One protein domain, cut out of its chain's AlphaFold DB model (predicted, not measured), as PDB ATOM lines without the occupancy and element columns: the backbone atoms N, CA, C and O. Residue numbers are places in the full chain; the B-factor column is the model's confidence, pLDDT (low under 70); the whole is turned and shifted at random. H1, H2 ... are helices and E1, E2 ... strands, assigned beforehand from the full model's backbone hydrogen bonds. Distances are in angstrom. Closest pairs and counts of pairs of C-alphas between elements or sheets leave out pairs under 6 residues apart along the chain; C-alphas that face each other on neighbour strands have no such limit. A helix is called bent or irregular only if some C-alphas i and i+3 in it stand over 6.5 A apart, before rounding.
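Overview. This is residues 261 to 381 of the 1013 residues of the protein "zinc_ribbon_2 domain-containing protein" of Lachnospiraceae bacterium JC7 (UniProt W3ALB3). The model is an open arch: helices H2 and H4 lie side by side as its span, H3 and the small strand hairpin E3 E4 form a leg at one end, and H5 runs off as a second leg at the other end, its residues 365 to 380 sticking out free. A second hairpin, E1 E2, hangs off between the legs, and short, irregular H1 leads from it to H2. The printed part has 121 residues, with five named helices and four named strands in the order E1 E2 H1 H2 E3 E4 H3 H4 H5; each two-stranded sheet is antiparallel, and the class is mostly helix. The whole is loose, with a radius of gyration of the C-alphas of 18.6 A, and spans 58 by 37 by 28 A.

Along the chain. E1, residues 261 to 264, begins with C-alpha 261 at (213.335, 283.291, 275.300). E2 is residues 267 to 271. H1, residues 274 to 279, is only just irregular, with C-alphas 276 and 279 6.6 A apart. H2, residues 285 to 308, is the longest helix at 34.9 A, beginning at (227.050, 261.521, 265.297). E3 is residues 314 to 316 and E4 residues 322 to 324. H3, residues 326 to 344 and 24.9 A long, is irregular, with C-alphas 331 and 334 7.9 A apart, and has a kink of 71 degrees near residue 333. H4, residues 348 to 360, measures 18.4 A. H5, residues 362 to 380, measures 27.0 A and ends at (218.438, 282.133, 295.405).

Arrangement. E1 and E2 form an antiparallel hairpin, with N 262 and O 269 3.0 A apart, within hydrogen-bond range. H1 is close to H2 but not clearly touching; their closest C-alphas, Glu 278 and Val 288, are 7.5 A apart. H2 touches H4 with residues 287 to 298 alone, at a shallow tilt of 30 degrees, opposite ways; the closest C-alphas, Leu 294 and Leu 353, are 5.8 A apart. H2 touches H3 with residues 298 to 308 alone, at a steep tilt of 55 degrees; the closest C-alphas, Ala 305 and Trp 340, are 5.0 A apart. In the antiparallel hairpin E3 and E4, N 315 and O 323 are 2.8 A apart, within hydrogen-bond range. The closest C-alphas of H2 and E4, Glu 303 and Val 322, are 6.2 A apart. H4 and H5 meet only through their link. Each O i to N i+4 pair is within hydrogen-bond range in H2 and H4, against 14 of 15 in H5, 10 of 15 in H3 and 0 of 2 in H1, where 1 of 3 O i to N i+3 pairs is.

Size, cuts and confidence. The C-alphas farthest apart, Glu 312 and Gly 381, are 58.4 A apart. The printed part has no cut, and its links are tight. Mean pLDDT of the printed part is 74.7; residues 261 to 284, 326 to 331 and 364 are under 70.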
ATOM      1  N   THR A 261     213.945 283.064 273.986       34.50
ATOM      2  CA  THR A 261     213.335 283.291 275.300       34.50
ATOM      3  C   THR A 261     211.875 283.727 275.145       34.50
ATOM      4  O   THR A 261     211.571 284.746 274.523       34.50
ATOM      5  N   GLY A 262     210.951 282.934 275.694       33.09
ATOM      6  CA  GLY A 262     209.517 283.228 275.727       33.09
ATOM      7  C   GLY A 262     209.056 283.580 277.141       33.09
ATOM      8  O   GLY A 262     209.233 282.787 278.066       33.09
ATOM      9  N   ILE A 263     208.441 284.756 277.316       34.59
ATOM     10  CA  ILE A 263     208.014 285.263 278.630       34.59
ATOM     11  C   ILE A 263     206.493 285.157 278.778       34.59
ATOM     12  O   ILE A 263     205.751 285.837 278.069       34.59
ATOM     13  N   GLY A 264     206.028 284.356 279.740       35.09
ATOM     14  CA  GLY A 264     204.660 284.400 280.261       35.09
ATOM     15  C   GLY A 264     204.657 284.781 281.745       35.09
ATOM     16  O   GLY A 264     205.595 284.469 282.471       35.09
ATOM     17  N   ASN A 265     203.594 285.427 282.232       35.28
ATOM     18  CA  ASN A 265     203.574 286.082 283.559       35.28
ATOM     19  C   ASN A 265     203.653 285.153 284.799       35.28
ATOM     20  O   ASN A 265     203.580 285.638 285.925       35.28
ATOM     21  N   GLN A 266     203.785 283.838 284.603       31.38
ATOM     22  CA  GLN A 266     204.032 282.836 285.653       31.38
ATOM     23  C   GLN A 266     205.029 281.740 285.229       31.38
ATOM     24  O   GLN A 266     205.445 280.953 286.068       31.38
ATOM     25  N   HIS A 267     205.416 281.677 283.948       35.91
ATOM     26  CA  HIS A 267     206.268 280.616 283.398       35.91
ATOM     27  C   HIS A 267     207.298 281.258 282.468       35.91
ATOM     28  O   HIS A 267     206.916 281.917 281.496       35.91
ATOM     29  N   PHE A 268     208.588 281.041 282.721       39.19
ATOM     30  CA  PHE A 268     209.630 281.378 281.752       39.19
ATOM     31  C   PHE A 268     209.934 280.148 280.900       39.19
ATOM     32  O   PHE A 268     210.216 279.079 281.442       39.19
ATOM     33  N   ILE A 269     209.859 280.289 279.576       42.91
ATOM     34  CA  ILE A 269     210.147 279.198 278.644       42.91
ATOM     35  C   ILE A 269     211.496 279.488 277.986       42.91
ATOM     36  O   ILE A 269     211.630 280.405 277.174       42.91
ATOM     37  N   LEU A 270     212.495 278.694 278.367       44.19
ATOM     38  CA  LEU A 270     213.800 278.636 277.717       44.19
ATOM     39  C   LEU A 270     213.704 277.652 276.541       44.19
ATOM     40  O   LEU A 270     213.815 276.444 276.741       44.19
ATOM     41  N   GLU A 271     213.481 278.154 275.323       46.22
ATOM     42  CA  GLU A 271     213.562 277.339 274.105       46.22
ATOM     43  C   GLU A 271     215.004 277.372 273.575       46.22
ATOM     44  O   GLU A 271     215.444 278.341 272.948       46.22
ATOM     45  N   TRP A 272     215.755 276.303 273.844       47.84
ATOM     46  CA  TRP A 272     217.070 276.069 273.244       47.84
ATOM     47  C   TRP A 272     216.911 275.336 271.912       47.84
ATOM     48  O   TRP A 272     216.214 274.323 271.835       47.84
ATOM     49  N   ALA A 273     217.557 275.845 270.863       40.91
ATOM     50  CA  ALA A 273     217.624 275.160 269.581       40.91
ATOM     51  C   ALA A 273     218.609 273.988 269.680       40.91
ATOM     52  O   ALA A 273     219.725 274.152 270.169       40.91
ATOM     53  N   VAL A 274     218.214 272.811 269.186       41.31
ATOM     54  CA  VAL A 274     219.089 271.625 269.175       41.31
ATOM     55  C   VAL A 274     220.338 271.856 268.303       41.31
ATOM     56  O   VAL A 274     221.400 271.312 268.582       41.31
ATOM     57  N   GLU A 275     220.239 272.741 267.308       39.44
ATOM     58  CA  GLU A 275     221.315 273.096 266.372       39.44
ATOM     59  C   GLU A 275     222.576 273.681 267.048       39.44
ATOM     60  O   GLU A 275     223.674 273.519 266.520       39.44
ATOM     61  N   ASP A 276     222.463 274.308 268.227       41.84
ATOM     62  CA  ASP A 276     223.623 274.866 268.950       41.84
ATOM     63  C   ASP A 276     224.410 273.805 269.752       41.84
ATOM     64  O   ASP A 276     225.520 274.066 270.225       41.84
ATOM     65  N   PHE A 277     223.898 272.573 269.847       50.56
ATOM     66  CA  PHE A 277     224.600 271.464 270.500       50.56
ATOM     67  C   PHE A 277     225.712 270.828 269.645       50.56
ATOM     68  O   PHE A 277     226.473 270.025 270.176       50.56
ATOM     69  N   GLU A 278     225.909 271.236 268.382       43.91
ATOM     70  CA  GLU A 278     227.073 270.812 267.570       43.91
ATOM     71  C   GLU A 278     228.437 271.200 268.193       43.91
ATOM     72  O   GLU A 278     229.478 270.758 267.714       43.91
ATOM     73  N   HIS A 279     228.449 272.053 269.226       46.00
ATOM     74  CA  HIS A 279     229.656 272.493 269.945       46.00
ATOM     75  C   HIS A 279     229.852 271.799 271.306       46.00
ATOM     76  O   HIS A 279     230.880 272.000 271.954       46.00
ATOM     77  N   PHE A 280     228.890 270.985 271.743       47.34
ATOM     78  CA  PHE A 280     229.064 270.091 272.883       47.34
ATOM     79  C   PHE A 280     229.728 268.815 272.364       47.34
ATOM     80  O   PHE A 280     229.294 268.266 271.350       47.34
ATOM     81  N   GLY A 281     230.803 268.386 273.034       52.00
ATOM     82  CA  GLY A 281     231.562 267.191 272.656       52.00
ATOM     83  C   GLY A 281     230.656 265.967 272.495       52.00
ATOM     84  O   GLY A 281     229.615 265.887 273.145       52.00
ATOM     85  N   GLU A 282     231.023 265.112 271.530       46.47
ATOM     86  CA  GLU A 282     230.199 264.083 270.879       46.47
ATOM     87  C   GLU A 282     228.822 263.832 271.526       46.47
ATOM     88  O   GLU A 282     228.546 262.790 272.130       46.47
ATOM     89  N   PHE A 283     227.861 264.696 271.170       53.69
ATOM     90  CA  PHE A 283     226.619 264.126 270.666       53.69
ATOM     91  C   PHE A 283     227.029 263.063 269.670       53.69
ATOM     92  O   PHE A 283     227.622 263.407 268.648       53.69
ATOM     93  N   SER A 284     226.763 261.792 269.995       60.50
ATOM     94  CA  SER A 284     227.054 260.698 269.071       60.50
ATOM     95  C   SER A 284     226.570 261.136 267.695       60.50
ATOM     96  O   SER A 284     225.448 261.646 267.630       60.50
ATOM     97  N   ASP A 285     227.381 260.991 266.638       71.50
ATOM     98  CA  ASP A 285     227.050 261.521 265.297       71.50
ATOM     99  C   ASP A 285     225.592 261.210 264.919       71.50
ATOM    100  O   ASP A 285     224.872 262.028 264.352       71.50
ATOM    101  N   ARG A 286     225.129 260.044 265.386       78.06
ATOM    102  CA  ARG A 286     223.753 259.573 265.374       78.06
ATOM    103  C   ARG A 286     222.691 260.567 265.868       78.06
ATOM    104  O   ARG A 286     221.694 260.717 265.180       78.06
ATOM    105  N   SER A 287     222.841 261.236 267.009       76.19
ATOM    106  CA  SER A 287     221.856 262.213 267.514       76.19
ATOM    107  C   SER A 287     221.742 263.432 266.597       76.19
ATOM    108  O   SER A 287     220.635 263.887 266.319       76.19
ATOM    109  N   VAL A 288     222.870 263.919 266.067       76.00
ATOM    110  CA  VAL A 288     222.897 265.034 265.104       76.00
ATOM    111  C   VAL A 288     222.322 264.600 263.748       76.00
ATOM    112  O   VAL A 288     221.570 265.349 263.124       76.00
ATOM    113  N   GLU A 289     222.619 263.379 263.293       81.38
ATOM    114  CA  GLU A 289     221.977 262.767 262.121       81.38
ATOM    115  C   GLU A 289     220.461 262.618 262.304       81.38
ATOM    116  O   GLU A 289     219.704 262.896 261.372       81.38
ATOM    117  N   LEU A 290     220.014 262.180 263.486       82.69
ATOM    118  CA  LEU A 290     218.606 261.956 263.810       82.69
ATOM    119  C   LEU A 290     217.822 263.265 263.880       82.69
ATOM    120  O   LEU A 290     216.740 263.328 263.301       82.69
ATOM    121  N   ASP A 291     218.367 264.314 264.500       78.44
ATOM    122  CA  ASP A 291     217.734 265.638 264.519       78.44
ATOM    123  C   ASP A 291     217.641 266.238 263.105       78.44
ATOM    124  O   ASP A 291     216.567 266.663 262.668       78.44
ATOM    125  N   LYS A 292     218.720 266.153 262.313       83.06
ATOM    126  CA  LYS A 292     218.712 266.579 260.901       83.06
ATOM    127  C   LYS A 292     217.691 265.791 260.076       83.06
ATOM    128  O   LYS A 292     216.948 266.387 259.290       83.06
ATOM    129  N   ALA A 293     217.603 264.475 260.261       86.56
ATOM    130  CA  ALA A 293     216.614 263.634 259.586       86.56
ATOM    131  C   ALA A 293     215.175 263.962 260.021       86.56
ATOM    132  O   ALA A 293     214.286 264.061 259.168       86.56
ATOM    133  N   LEU A 294     214.943 264.183 261.320       84.19
ATOM    134  CA  LEU A 294     213.643 264.556 261.878       84.19
ATOM    135  C   LEU A 294     213.194 265.927 261.355       84.19
ATOM    136  O   LEU A 294     212.047 266.073 260.934       84.19
ATOM    137  N   THR A 295     214.103 266.900 261.297       83.12
ATOM    138  CA  THR A 295     213.863 268.248 260.762       83.12
ATOM    139  C   THR A 295     213.553 268.228 259.263       83.12
ATOM    140  O   THR A 295     212.596 268.875 258.823       83.12
ATOM    141  N   VAL A 296     214.276 267.433 258.463       90.06
ATOM    142  CA  VAL A 296     213.937 267.239 257.040       90.06
ATOM    143  C   VAL A 296     212.548 266.612 256.895       90.06
ATOM    144  O   VAL A 296     211.723 267.150 256.152       90.06
ATOM    145  N   ARG A 297     212.245 265.538 257.639       94.56
ATOM    146  CA  ARG A 297     210.946 264.853 257.548       94.56
ATOM    147  C   ARG A 297     209.786 265.742 258.005       94.56
ATOM    148  O   ARG A 297     208.755 265.807 257.340       94.56
ATOM    149  N   SER A 298     209.985 266.489 259.087       87.75
ATOM    150  CA  SER A 298     209.069 267.515 259.597       87.75
ATOM    151  C   SER A 298     208.681 268.527 258.513       87.75
ATOM    152  O   SER A 298     207.495 268.823 258.330       87.75
ATOM    153  N   ARG A 299     209.668 269.008 257.739       89.44
ATOM    154  CA  ARG A 299     209.451 269.957 256.637       89.44
ATOM    155  C   ARG A 299     208.674 269.339 255.476       89.44
ATOM    156  O   ARG A 299     207.784 269.994 254.941       89.44
ATOM    157  N   GLU A 300     208.965 268.093 255.101       92.81
ATOM    158  CA  GLU A 300     208.213 267.376 254.057       92.81
ATOM    159  C   GLU A 300     206.725 267.245 254.417       92.81
ATOM    160  O   GLU A 300     205.858 267.529 253.588       92.81
ATOM    161  N   LEU A 301     206.426 266.889 255.672       91.94
ATOM    162  CA  LEU A 301     205.056 266.778 256.181       91.94
ATOM    163  C   LEU A 301     204.363 268.149 256.280       91.94
ATOM    164  O   LEU A 301     203.152 268.246 256.080       91.94
ATOM    165  N   TYR A 302     205.109 269.229 256.542       90.69
ATOM    166  CA  TYR A 302     204.572 270.595 256.515       90.69
ATOM    167  C   TYR A 302     204.236 271.046 255.086       90.69
ATOM    168  O   TYR A 302     203.178 271.628 254.843       90.69
ATOM    169  N   GLU A 303     205.079 270.715 254.106       91.38
ATOM    170  CA  GLU A 303     204.766 270.935 252.691       91.38
ATOM    171  C   GLU A 303     203.579 270.086 252.206       91.38
ATOM    172  O   GLU A 303     202.852 270.519 251.312       91.38
ATOM    173  N   GLU A 304     203.365 268.890 252.761       93.06
ATOM    174  CA  GLU A 304     202.164 268.082 252.507       93.06
ATOM    175  C   GLU A 304     200.911 268.720 253.133       93.06
ATOM    176  O   GLU A 304     199.893 268.850 252.450       93.06
ATOM    177  N   ALA A 305     200.997 269.233 254.365       91.50
ATOM    178  CA  ALA A 305     199.919 270.002 254.995       91.50
ATOM    179  C   ALA A 305     199.546 271.259 254.190       91.50
ATOM    180  O   ALA A 305     198.364 271.562 254.017       91.50
ATOM    181  N   LEU A 306     200.540 271.959 253.633       89.12
ATOM    182  CA  LEU A 306     200.320 273.093 252.733       89.12
ATOM    183  C   LEU A 306     199.681 272.692 251.396       89.12
ATOM    184  O   LEU A 306     198.957 273.495 250.823       89.12
ATOM    185  N   LYS A 307     199.891 271.467 250.903       90.62
ATOM    186  CA  LYS A 307     199.227 270.951 249.685       90.62
ATOM    187  C   LYS A 307     197.803 270.439 249.950       90.62
ATOM    188  O   LYS A 307     197.065 270.186 249.001       90.62
ATOM    189  N   ALA A 308     197.409 270.279 251.216       89.06
ATOM    190  CA  ALA A 308     196.061 269.862 251.612       89.06
ATOM    191  C   ALA A 308     195.048 271.025 251.675       89.06
ATOM    192  O   ALA A 308     193.838 270.786 251.661       89.06
ATOM    193  N   ILE A 309     195.521 272.274 251.727       86.44
ATOM    194  CA  ILE A 309     194.690 273.479 251.568       86.44
ATOM    195  C   ILE A 309     194.560 273.865 250.076       86.44
ATOM    196  O   ILE A 309     195.370 273.421 249.262       86.44
ATOM    197  N   PRO A 310     193.550 274.669 249.681       91.19
ATOM    198  CA  PRO A 310     193.338 275.044 248.280       91.19
ATOM    199  C   PRO A 310     194.544 275.747 247.637       91.19
ATOM    200  O   PRO A 310     195.226 276.537 248.288       91.19
ATOM    201  N   GLU A 311     194.783 275.492 246.348       87.56
ATOM    202  CA  GLU A 311     195.975 275.951 245.613       87.56
ATOM    203  C   GLU A 311     196.077 277.484 245.509       87.56
ATOM    204  O   GLU A 311     197.173 278.027 245.416       87.56
ATOM    205  N   GLU A 312     194.964 278.212 245.623       88.31
ATOM    206  CA  GLU A 312     194.952 279.677 245.723       88.31
ATOM    207  C   GLU A 312     195.501 280.233 247.059       88.31
ATOM    208  O   GLU A 312     195.802 281.426 247.157       88.31
ATOM    209  N   MET A 313     195.637 279.390 248.089       84.50
ATOM    210  CA  MET A 313     196.080 279.776 249.438       84.50
ATOM    211  C   MET A 313     197.588 279.605 249.662       84.50
ATOM    212  O   MET A 313     198.131 280.156 250.623       84.50
ATOM    213  N   TYR A 314     198.289 278.896 248.775       87.62
ATOM    214  CA  TYR A 314     199.745 278.775 248.804       87.62
ATOM    215  C   TYR A 314     200.373 279.237 247.486       87.62
ATOM    216  O   TYR A 314     199.714 279.418 246.466       87.62
ATOM    217  N   ARG A 315     201.686 279.455 247.503       87.25
ATOM    218  CA  ARG A 315     202.490 279.671 246.300       87.25
ATOM    219  C   ARG A 315     203.799 278.910 246.421       87.25
ATOM    220  O   ARG A 315     204.381 278.844 247.502       87.25
ATOM    221  N   THR A 316     204.293 278.408 245.301       88.06
ATOM    222  CA  THR A 316     205.666 277.914 245.211       88.06
ATOM    223  C   THR A 316     206.594 279.094 244.926       88.06
ATOM    224  O   THR A 316     206.376 279.851 243.977       88.06
ATOM    225  N   THR A 317     207.608 279.288 245.761       82.44
ATOM    226  CA  THR A 317     208.674 280.279 245.561       82.44
ATOM    227  C   THR A 317     209.609 279.867 244.418       82.44
ATOM    228  O   THR A 317     209.591 278.732 243.939       82.44
ATOM    229  N   SER A 318     210.484 280.776 243.977       72.38
ATOM    230  CA  SER A 318     211.455 280.510 242.901       72.38
ATOM    231  C   SER A 318     212.475 279.407 243.220       72.38
ATOM    232  O   SER A 318     213.012 278.809 242.294       72.38
ATOM    233  N   ASN A 319     212.723 279.112 244.501       78.62
ATOM    234  CA  ASN A 319     213.557 277.993 244.960       78.62
ATOM    235  C   ASN A 319     212.757 276.702 245.246       78.62
ATOM    236  O   ASN A 319     213.317 275.753 245.787       78.62
ATOM    237  N   GLY A 320     211.468 276.648 244.893       83.38
ATOM    238  CA  GLY A 320     210.639 275.443 245.003       83.38
ATOM    239  C   GLY A 320     209.933 275.234 246.348       83.38
ATOM    240  O   GLY A 320     209.174 274.276 246.466       83.38
ATOM    241  N   GLN A 321     210.127 276.108 247.342       79.50
ATOM    242  CA  GLN A 321     209.446 275.993 248.637       79.50
ATOM    243  C   GLN A 321     207.969 276.387 248.517       79.50
ATOM    244  O   GLN A 321     207.624 277.390 247.890       79.50
ATOM    245  N   VAL A 322     207.083 275.620 249.148       80.75
ATOM    246  CA  VAL A 322     205.665 275.983 249.257       80.75
ATOM    247  C   VAL A 322     205.491 276.898 250.468       80.75
ATOM    248  O   VAL A 322     205.888 276.542 251.573       80.75
ATOM    249  N   VAL A 323     204.906 278.080 250.269       82.69
ATOM    250  CA  VAL A 323     204.625 279.054 251.338       82.69
ATOM    251  C   VAL A 323     203.189 279.561 251.242       82.69
ATOM    252  O   VAL A 323     202.634 279.653 250.146       82.69
ATOM    253  N   LEU A 324     202.589 279.930 252.374       82.62
ATOM    254  CA  LEU A 324     201.271 280.568 252.389       82.62
ATOM    255  C   LEU A 324     201.290 281.904 251.636       82.62
ATOM    256  O   LEU A 324     202.286 282.634 251.631       82.62
ATOM    257  N   THR A 325     200.172 282.242 250.996       83.19
ATOM    258  CA  THR A 325     199.943 283.613 250.533       83.19
ATOM    259  C   THR A 325     199.601 284.506 251.730       83.19
ATOM    260  O   THR A 325     199.081 284.041 252.743       83.19
ATOM    261  N   ALA A 326     199.852 285.813 251.623       68.81
ATOM    262  CA  ALA A 326     199.594 286.756 252.718       68.81
ATOM    263  C   ALA A 326     198.109 286.834 253.142       68.81
ATOM    264  O   ALA A 326     197.814 287.281 254.243       68.81
ATOM    265  N   GLN A 327     197.175 286.394 252.287       62.72
ATOM    266  CA  GLN A 327     195.750 286.270 252.627       62.72
ATOM    267  C   GLN A 327     195.414 284.967 253.375       62.72
ATOM    268  O   GLN A 327     194.383 284.900 254.039       62.72
ATOM    269  N   ALA A 328     196.257 283.936 253.272       65.50
ATOM    270  CA  ALA A 328     196.052 282.647 253.927       65.50
ATOM    271  C   ALA A 328     196.709 282.567 255.318       65.50
ATOM    272  O   ALA A 328     196.167 281.902 256.202       65.50
ATOM    273  N   ASP A 329     197.836 283.262 255.525       65.62
ATOM    274  CA  ASP A 329     198.593 283.265 256.792       65.62
ATOM    275  C   ASP A 329     197.761 283.775 257.986       65.62
ATOM    276  O   ASP A 329     197.818 283.200 259.069       65.62
ATOM    277  N   THR A 330     196.892 284.772 257.784       56.72
ATOM    278  CA  THR A 330     195.966 285.260 258.825       56.72
ATOM    279  C   THR A 330     194.741 284.373 259.042       56.72
ATOM    280  O   THR A 330     194.231 284.317 260.155       56.72
ATOM    281  N   ALA A 331     194.242 283.682 258.012       62.81
ATOM    282  CA  ALA A 331     192.943 283.002 258.076       62.81
ATOM    283  C   ALA A 331     193.010 281.496 258.385       62.81
ATOM    284  O   ALA A 331     192.032 280.941 258.882       62.81
ATOM    285  N   ARG A 332     194.109 280.806 258.030       76.94
ATOM    286  CA  ARG A 332     194.179 279.325 258.053       76.94
ATOM    287  C   ARG A 332     195.505 278.731 258.529       76.94
ATOM    288  O   ARG A 332     195.711 277.524 258.416       76.94
ATOM    289  N   ARG A 333     196.400 279.525 259.117       76.25
ATOM    290  CA  ARG A 333     197.639 279.003 259.723       76.25
ATOM    291  C   ARG A 333     197.369 277.940 260.797       76.25
ATOM    292  O   ARG A 333     198.109 276.965 260.885       76.25
ATOM    293  N   SER A 334     196.277 278.077 261.550       75.19
ATOM    294  CA  SER A 334     195.776 277.063 262.491       75.19
ATOM    295  C   SER A 334     195.394 275.743 261.806       75.19
ATOM    296  O   SER A 334     195.815 274.684 262.268       75.19
ATOM    297  N   ASP A 335     194.664 275.788 260.684       82.94
ATOM    298  CA  ASP A 335     194.294 274.599 259.898       82.94
ATOM    299  C   ASP A 335     195.531 273.864 259.358       82.94
ATOM    300  O   ASP A 335     195.597 272.633 259.408       82.94
ATOM    301  N   VAL A 336     196.528 274.609 258.864       81.88
ATOM    302  CA  VAL A 336     197.785 274.039 258.348       81.88
ATOM    303  C   VAL A 336     198.592 273.395 259.470       81.88
ATOM    304  O   VAL A 336     199.008 272.251 259.322       81.88
ATOM    305  N   LEU A 337     198.770 274.077 260.607       77.56
ATOM    306  CA  LEU A 337     199.487 273.524 261.763       77.56
ATOM    307  C   LEU A 337     198.788 272.280 262.328       77.56
ATOM    308  O   LEU A 337     199.457 271.304 262.665       77.56
ATOM    309  N   LYS A 338     197.451 272.276 262.367       85.69
ATOM    310  CA  LYS A 338     196.665 271.096 262.744       85.69
ATOM    311  C   LYS A 338     196.875 269.938 261.763       85.69
ATOM    312  O   LYS A 338     197.135 268.821 262.195       85.69
ATOM    313  N   THR A 339     196.800 270.204 260.460       88.88
ATOM    314  CA  THR A 339     196.990 269.181 259.415       88.88
ATOM    315  C   THR A 339     198.414 268.623 259.432       88.88
ATOM    316  O   THR A 339     198.602 267.415 259.320       88.88
ATOM    317  N   TRP A 340     199.414 269.484 259.630       91.12
ATOM    318  CA  TRP A 340     200.816 269.103 259.797       91.12
ATOM    319  C   TRP A 340     201.013 268.195 261.012       91.12
ATOM    320  O   TRP A 340     201.608 267.130 260.869       91.12
ATOM    321  N   LYS A 341     200.433 268.542 262.169       84.69
ATOM    322  CA  LYS A 341     200.440 267.658 263.341       84.69
ATOM    323  C   LYS A 341     199.792 266.304 263.024       84.69
ATOM    324  O   LYS A 341     200.409 265.272 263.254       84.69
ATOM    325  N   GLU A 342     198.591 266.292 262.442       91.44
ATOM    326  CA  GLU A 342     197.904 265.047 262.060       91.44
ATOM    327  C   GLU A 342     198.712 264.204 261.053       91.44
ATOM    328  O   GLU A 342     198.514 262.991 260.966       91.44
ATOM    329  N   LEU A 343     199.599 264.807 260.258       91.12
ATOM    330  CA  LEU A 343     200.542 264.093 259.394       91.12
ATOM    331  C   LEU A 343     201.731 263.542 260.192       91.12
ATOM    332  O   LEU A 343     201.986 262.343 260.103       91.12
ATOM    333  N   CYS A 344     202.379 264.349 261.036       86.75
ATOM    334  CA  CYS A 344     203.438 263.908 261.954       86.75
ATOM    335  C   CYS A 344     202.996 262.741 262.852       86.75
ATOM    336  O   CYS A 344     203.722 261.757 262.978       86.75
ATOM    337  N   ASP A 345     201.790 262.791 263.422       87.81
ATOM    338  CA  ASP A 345     201.239 261.743 264.297       87.81
ATOM    339  C   ASP A 345     200.970 260.412 263.569       87.81
ATOM    340  O   ASP A 345     200.936 259.353 264.197       87.81
ATOM    341  N   ARG A 346     200.779 260.444 262.243       94.19
ATOM    342  CA  ARG A 346     200.537 259.248 261.410       94.19
ATOM    343  C   ARG A 346     201.772 258.765 260.654       94.19
ATOM    344  O   ARG A 346     201.778 257.619 260.204       94.19
ATOM    345  N   ASP A 347     202.783 259.611 260.483       96.19
ATOM    346  CA  ASP A 347     203.986 259.268 259.736       96.19
ATOM    347  C   ASP A 347     204.927 258.400 260.577       96.19
ATOM    348  O   ASP A 347     205.577 258.862 261.515       96.19
ATOM    349  N   SER A 348     205.018 257.116 260.228       94.12
ATOM    350  CA  SER A 348     205.818 256.156 260.991       94.12
ATOM    351  C   SER A 348     207.306 256.499 261.004       94.12
ATOM    352  O   SER A 348     207.965 256.219 261.996       94.12
ATOM    353  N   GLN A 349     207.829 257.120 259.939       94.94
ATOM    354  CA  GLN A 349     209.233 257.529 259.864       94.94
ATOM    355  C   GLN A 349     209.521 258.706 260.804       94.94
ATOM    356  O   GLN A 349     210.512 258.675 261.527       94.94
ATOM    357  N   TYR A 350     208.650 259.718 260.840       92.38
ATOM    358  CA  TYR A 350     208.744 260.817 261.801       92.38
ATOM    359  C   TYR A 350     208.680 260.313 263.250       92.38
ATOM    360  O   TYR A 350     209.507 260.715 264.064       92.38
ATOM    361  N   GLN A 351     207.757 259.399 263.576       94.25
ATOM    362  CA  GLN A 351     207.667 258.836 264.932       94.25
ATOM    363  C   GLN A 351     208.862 257.931 265.284       94.25
ATOM    364  O   GLN A 351     209.319 257.961 266.421       94.25
ATOM    365  N   GLU A 352     209.403 257.160 264.334       92.38
ATOM    366  CA  GLU A 352     210.622 256.361 264.536       92.38
ATOM    367  C   GLU A 352     211.833 257.260 264.819       92.38
ATOM    368  O   GLU A 352     212.478 257.093 265.850       92.38
ATOM    369  N   LEU A 353     212.068 258.280 263.982       88.88
ATOM    370  CA  LEU A 353     213.130 259.273 264.186       88.88
ATOM    371  C   LEU A 353     212.972 260.011 265.522       88.88
ATOM    372  O   LEU A 353     213.940 260.149 266.260       88.88
ATOM    373  N   LYS A 354     211.752 260.443 265.862       84.56
ATOM    374  CA  LYS A 354     211.433 261.121 267.127       84.56
ATOM    375  C   LYS A 354     211.703 260.231 268.345       84.56
ATOM    376  O   LYS A 354     212.191 260.735 269.352       84.56
ATOM    377  N   ASN A 355     211.402 258.935 268.268       85.62
ATOM    378  CA  ASN A 355     211.623 257.995 269.368       85.62
ATOM    379  C   ASN A 355     213.097 257.581 269.496       85.62
ATOM    380  O   ASN A 355     213.607 257.524 270.609       85.62
ATOM    381  N   GLU A 356     213.807 257.351 268.388       87.19
ATOM    382  CA  GLU A 356     215.249 257.061 268.428       87.19
ATOM    383  C   GLU A 356     216.035 258.271 268.963       87.19
ATOM    384  O   GLU A 356     216.934 258.122 269.789       87.19
ATOM    385  N   LEU A 357     215.628 259.483 268.565       81.00
ATOM    386  CA  LEU A 357     216.151 260.737 269.099       81.00
ATOM    387  C   LEU A 357     215.845 260.873 270.606       81.00
ATOM    388  O   LEU A 357     216.728 261.204 271.388       81.00
ATOM    389  N   ALA A 358     214.626 260.547 271.050       73.44
ATOM    390  CA  ALA A 358     214.268 260.535 272.473       73.44
ATOM    391  C   ALA A 358     215.174 259.630 273.321       73.44
ATOM    392  O   ALA A 358     215.598 260.011 274.415       73.44
ATOM    393  N   GLU A 359     215.447 258.422 272.820       80.44
ATOM    394  CA  GLU A 359     216.264 257.417 273.501       80.44
ATOM    395  C   GLU A 359     217.746 257.822 273.588       80.44
ATOM    396  O   GLU A 359     218.441 257.346 274.490       80.44
ATOM    397  N   SER A 360     218.225 258.736 272.730       76.81
ATOM    398  CA  SER A 360     219.610 259.229 272.749       76.81
ATOM    399  C   SER A 360     219.859 260.430 273.676       76.81
ATOM    400  O   SER A 360     221.005 260.671 274.056       76.81
ATOM    401  N   TYR A 361     218.818 261.149 274.116       72.38
ATOM    402  CA  TYR A 361     218.950 262.338 274.978       72.38
ATOM    403  C   TYR A 361     218.924 262.167 276.517       72.38
ATOM    404  O   TYR A 361     219.174 263.170 277.196       72.38
ATOM    405  N   PRO A 362     218.625 261.012 277.155       71.94
ATOM    406  CA  PRO A 362     218.179 261.007 278.550       71.94
ATOM    407  C   PRO A 362     219.218 261.486 279.569       71.94
ATOM    408  O   PRO A 362     218.822 261.786 280.692       71.94
ATOM    409  N   ASP A 363     220.510 261.544 279.242       72.44
ATOM    410  CA  ASP A 363     221.545 262.079 280.138       72.44
ATOM    411  C   ASP A 363     221.741 263.595 279.968       72.44
ATOM    412  O   ASP A 363     221.707 264.307 280.968       72.44
ATOM    413  N   VAL A 364     221.756 264.126 278.739       69.88
ATOM    414  CA  VAL A 364     221.772 265.584 278.470       69.88
ATOM    415  C   VAL A 364     220.597 266.291 279.151       69.88
ATOM    416  O   VAL A 364     220.754 267.368 279.718       69.88
ATOM    417  N   ILE A 365     219.418 265.664 279.159       70.19
ATOM    418  CA  ILE A 365     218.223 266.193 279.835       70.19
ATOM    419  C   ILE A 365     218.429 266.310 281.353       70.19
ATOM    420  O   ILE A 365     218.007 267.300 281.955       70.19
ATOM    421  N   LYS A 366     219.067 265.309 281.977       73.38
ATOM    422  CA  LYS A 366     219.382 265.337 283.414       73.38
ATOM    423  C   LYS A 366     220.418 266.410 283.720       73.38
ATOM    424  O   LYS A 366     220.262 267.108 284.714       73.38
ATOM    425  N   GLU A 367     221.430 266.549 282.869       75.31
ATOM    426  CA  GLU A 367     222.509 267.520 283.039       75.31
ATOM    427  C   GLU A 367     222.023 268.965 282.833       75.31
ATOM    428  O   GLU A 367     222.268 269.807 283.690       75.31
ATOM    429  N   LEU A 368     221.217 269.251 281.801       76.06
ATOM    430  CA  LEU A 368     220.547 270.554 281.626       76.06
ATOM    431  C   LEU A 368     219.705 270.937 282.847       76.06
ATOM    432  O   LEU A 368     219.745 272.074 283.320       76.06
ATOM    433  N   TYR A 369     218.943 269.976 283.365       74.62
ATOM    434  CA  TYR A 369     218.126 270.168 284.552       74.62
ATOM    435  C   TYR A 369     218.980 270.374 285.808       74.62
ATOM    436  O   TYR A 369     218.684 271.265 286.600       74.62
ATOM    437  N   HIS A 370     220.067 269.617 285.968       81.44
ATOM    438  CA  HIS A 370     221.008 269.795 287.069       81.44
ATOM    439  C   HIS A 370     221.689 271.171 287.010       81.44
ATOM    440  O   HIS A 370     221.774 271.851 288.033       81.44
ATOM    441  N   SER A 371     222.083 271.635 285.821       81.56
ATOM    442  CA  SER A 371     222.595 272.990 285.609       81.56
ATOM    443  C   SER A 371     221.557 274.063 285.942       81.56
ATOM    444  O   SER A 371     221.903 275.053 286.582       81.56
ATOM    445  N   ALA A 372     220.283 273.865 285.589       81.19
ATOM    446  CA  ALA A 372     219.202 274.773 285.977       81.19
ATOM    447  C   ALA A 372     218.953 274.784 287.498       81.19
ATOM    448  O   ALA A 372     218.808 275.861 288.075       81.19
ATOM    449  N   GLU A 373     218.977 273.623 288.167       80.88
ATOM    450  CA  GLU A 373     218.909 273.530 289.635       80.88
ATOM    451  C   GLU A 373     220.097 274.251 290.297       80.88
ATOM    452  O   GLU A 373     219.892 275.040 291.218       80.88
ATOM    453  N   LEU A 374     221.329 274.044 289.817       85.12
ATOM    454  CA  LEU A 374     222.536 274.693 290.348       85.12
ATOM    455  C   LEU A 374     222.549 276.209 290.113       85.12
ATOM    456  O   LEU A 374     222.945 276.964 291.006       85.12
ATOM    457  N   ALA A 375     222.108 276.659 288.937       84.56
ATOM    458  CA  ALA A 375     221.961 278.071 288.609       84.56
ATOM    459  C   ALA A 375     220.910 278.743 289.507       84.56
ATOM    460  O   ALA A 375     221.163 279.808 290.076       84.56
ATOM    461  N   TRP A 376     219.768 278.083 289.711       84.62
ATOM    462  CA  TRP A 376     218.704 278.543 290.600       84.62
ATOM    463  C   TRP A 376     219.125 278.569 292.081       84.62
ATOM    464  O   TRP A 376     218.908 279.577 292.761       84.62
ATOM    465  N   ASP A 377     219.789 277.520 292.577       84.94
ATOM    466  CA  ASP A 377     220.339 277.444 293.941       84.94
ATOM    467  C   ASP A 377     221.437 278.501 294.176       84.94
ATOM    468  O   ASP A 377     221.584 279.019 295.289       84.94
ATOM    469  N   TYR A 378     222.226 278.842 293.150       86.69
ATOM    470  CA  TYR A 378     223.194 279.941 293.220       86.69
ATOM    471  C   TYR A 378     222.496 281.303 293.291       86.69
ATOM    472  O   TYR A 378     222.830 282.110 294.160       86.69
ATOM    473  N   LEU A 379     221.516 281.547 292.419       83.62
ATOM    474  CA  LEU A 379     220.769 282.802 292.383       83.62
ATOM    475  C   LEU A 379     220.005 283.037 293.701       83.62
ATOM    476  O   LEU A 379     220.083 284.122 294.277       83.62
ATOM    477  N   THR A 380     219.308 282.021 294.215       80.81
ATOM    478  CA  THR A 380     218.438 282.133 295.405       80.81
ATOM    479  C   THR A 380     219.112 281.833 296.746       80.81
ATOM    480  O   THR A 380     218.500 282.025 297.801       80.81
ATOM    481  N   GLY A 381     220.367 281.376 296.740       81.69
ATOM    482  CA  GLY A 381     221.076 280.943 297.944       81.69
ATOM    483  C   GLY A 381     221.204 282.033 299.027       81.69
ATOM    484  O   GLY A 381     221.247 283.224 298.723       81.69
TER     485      GLY A 381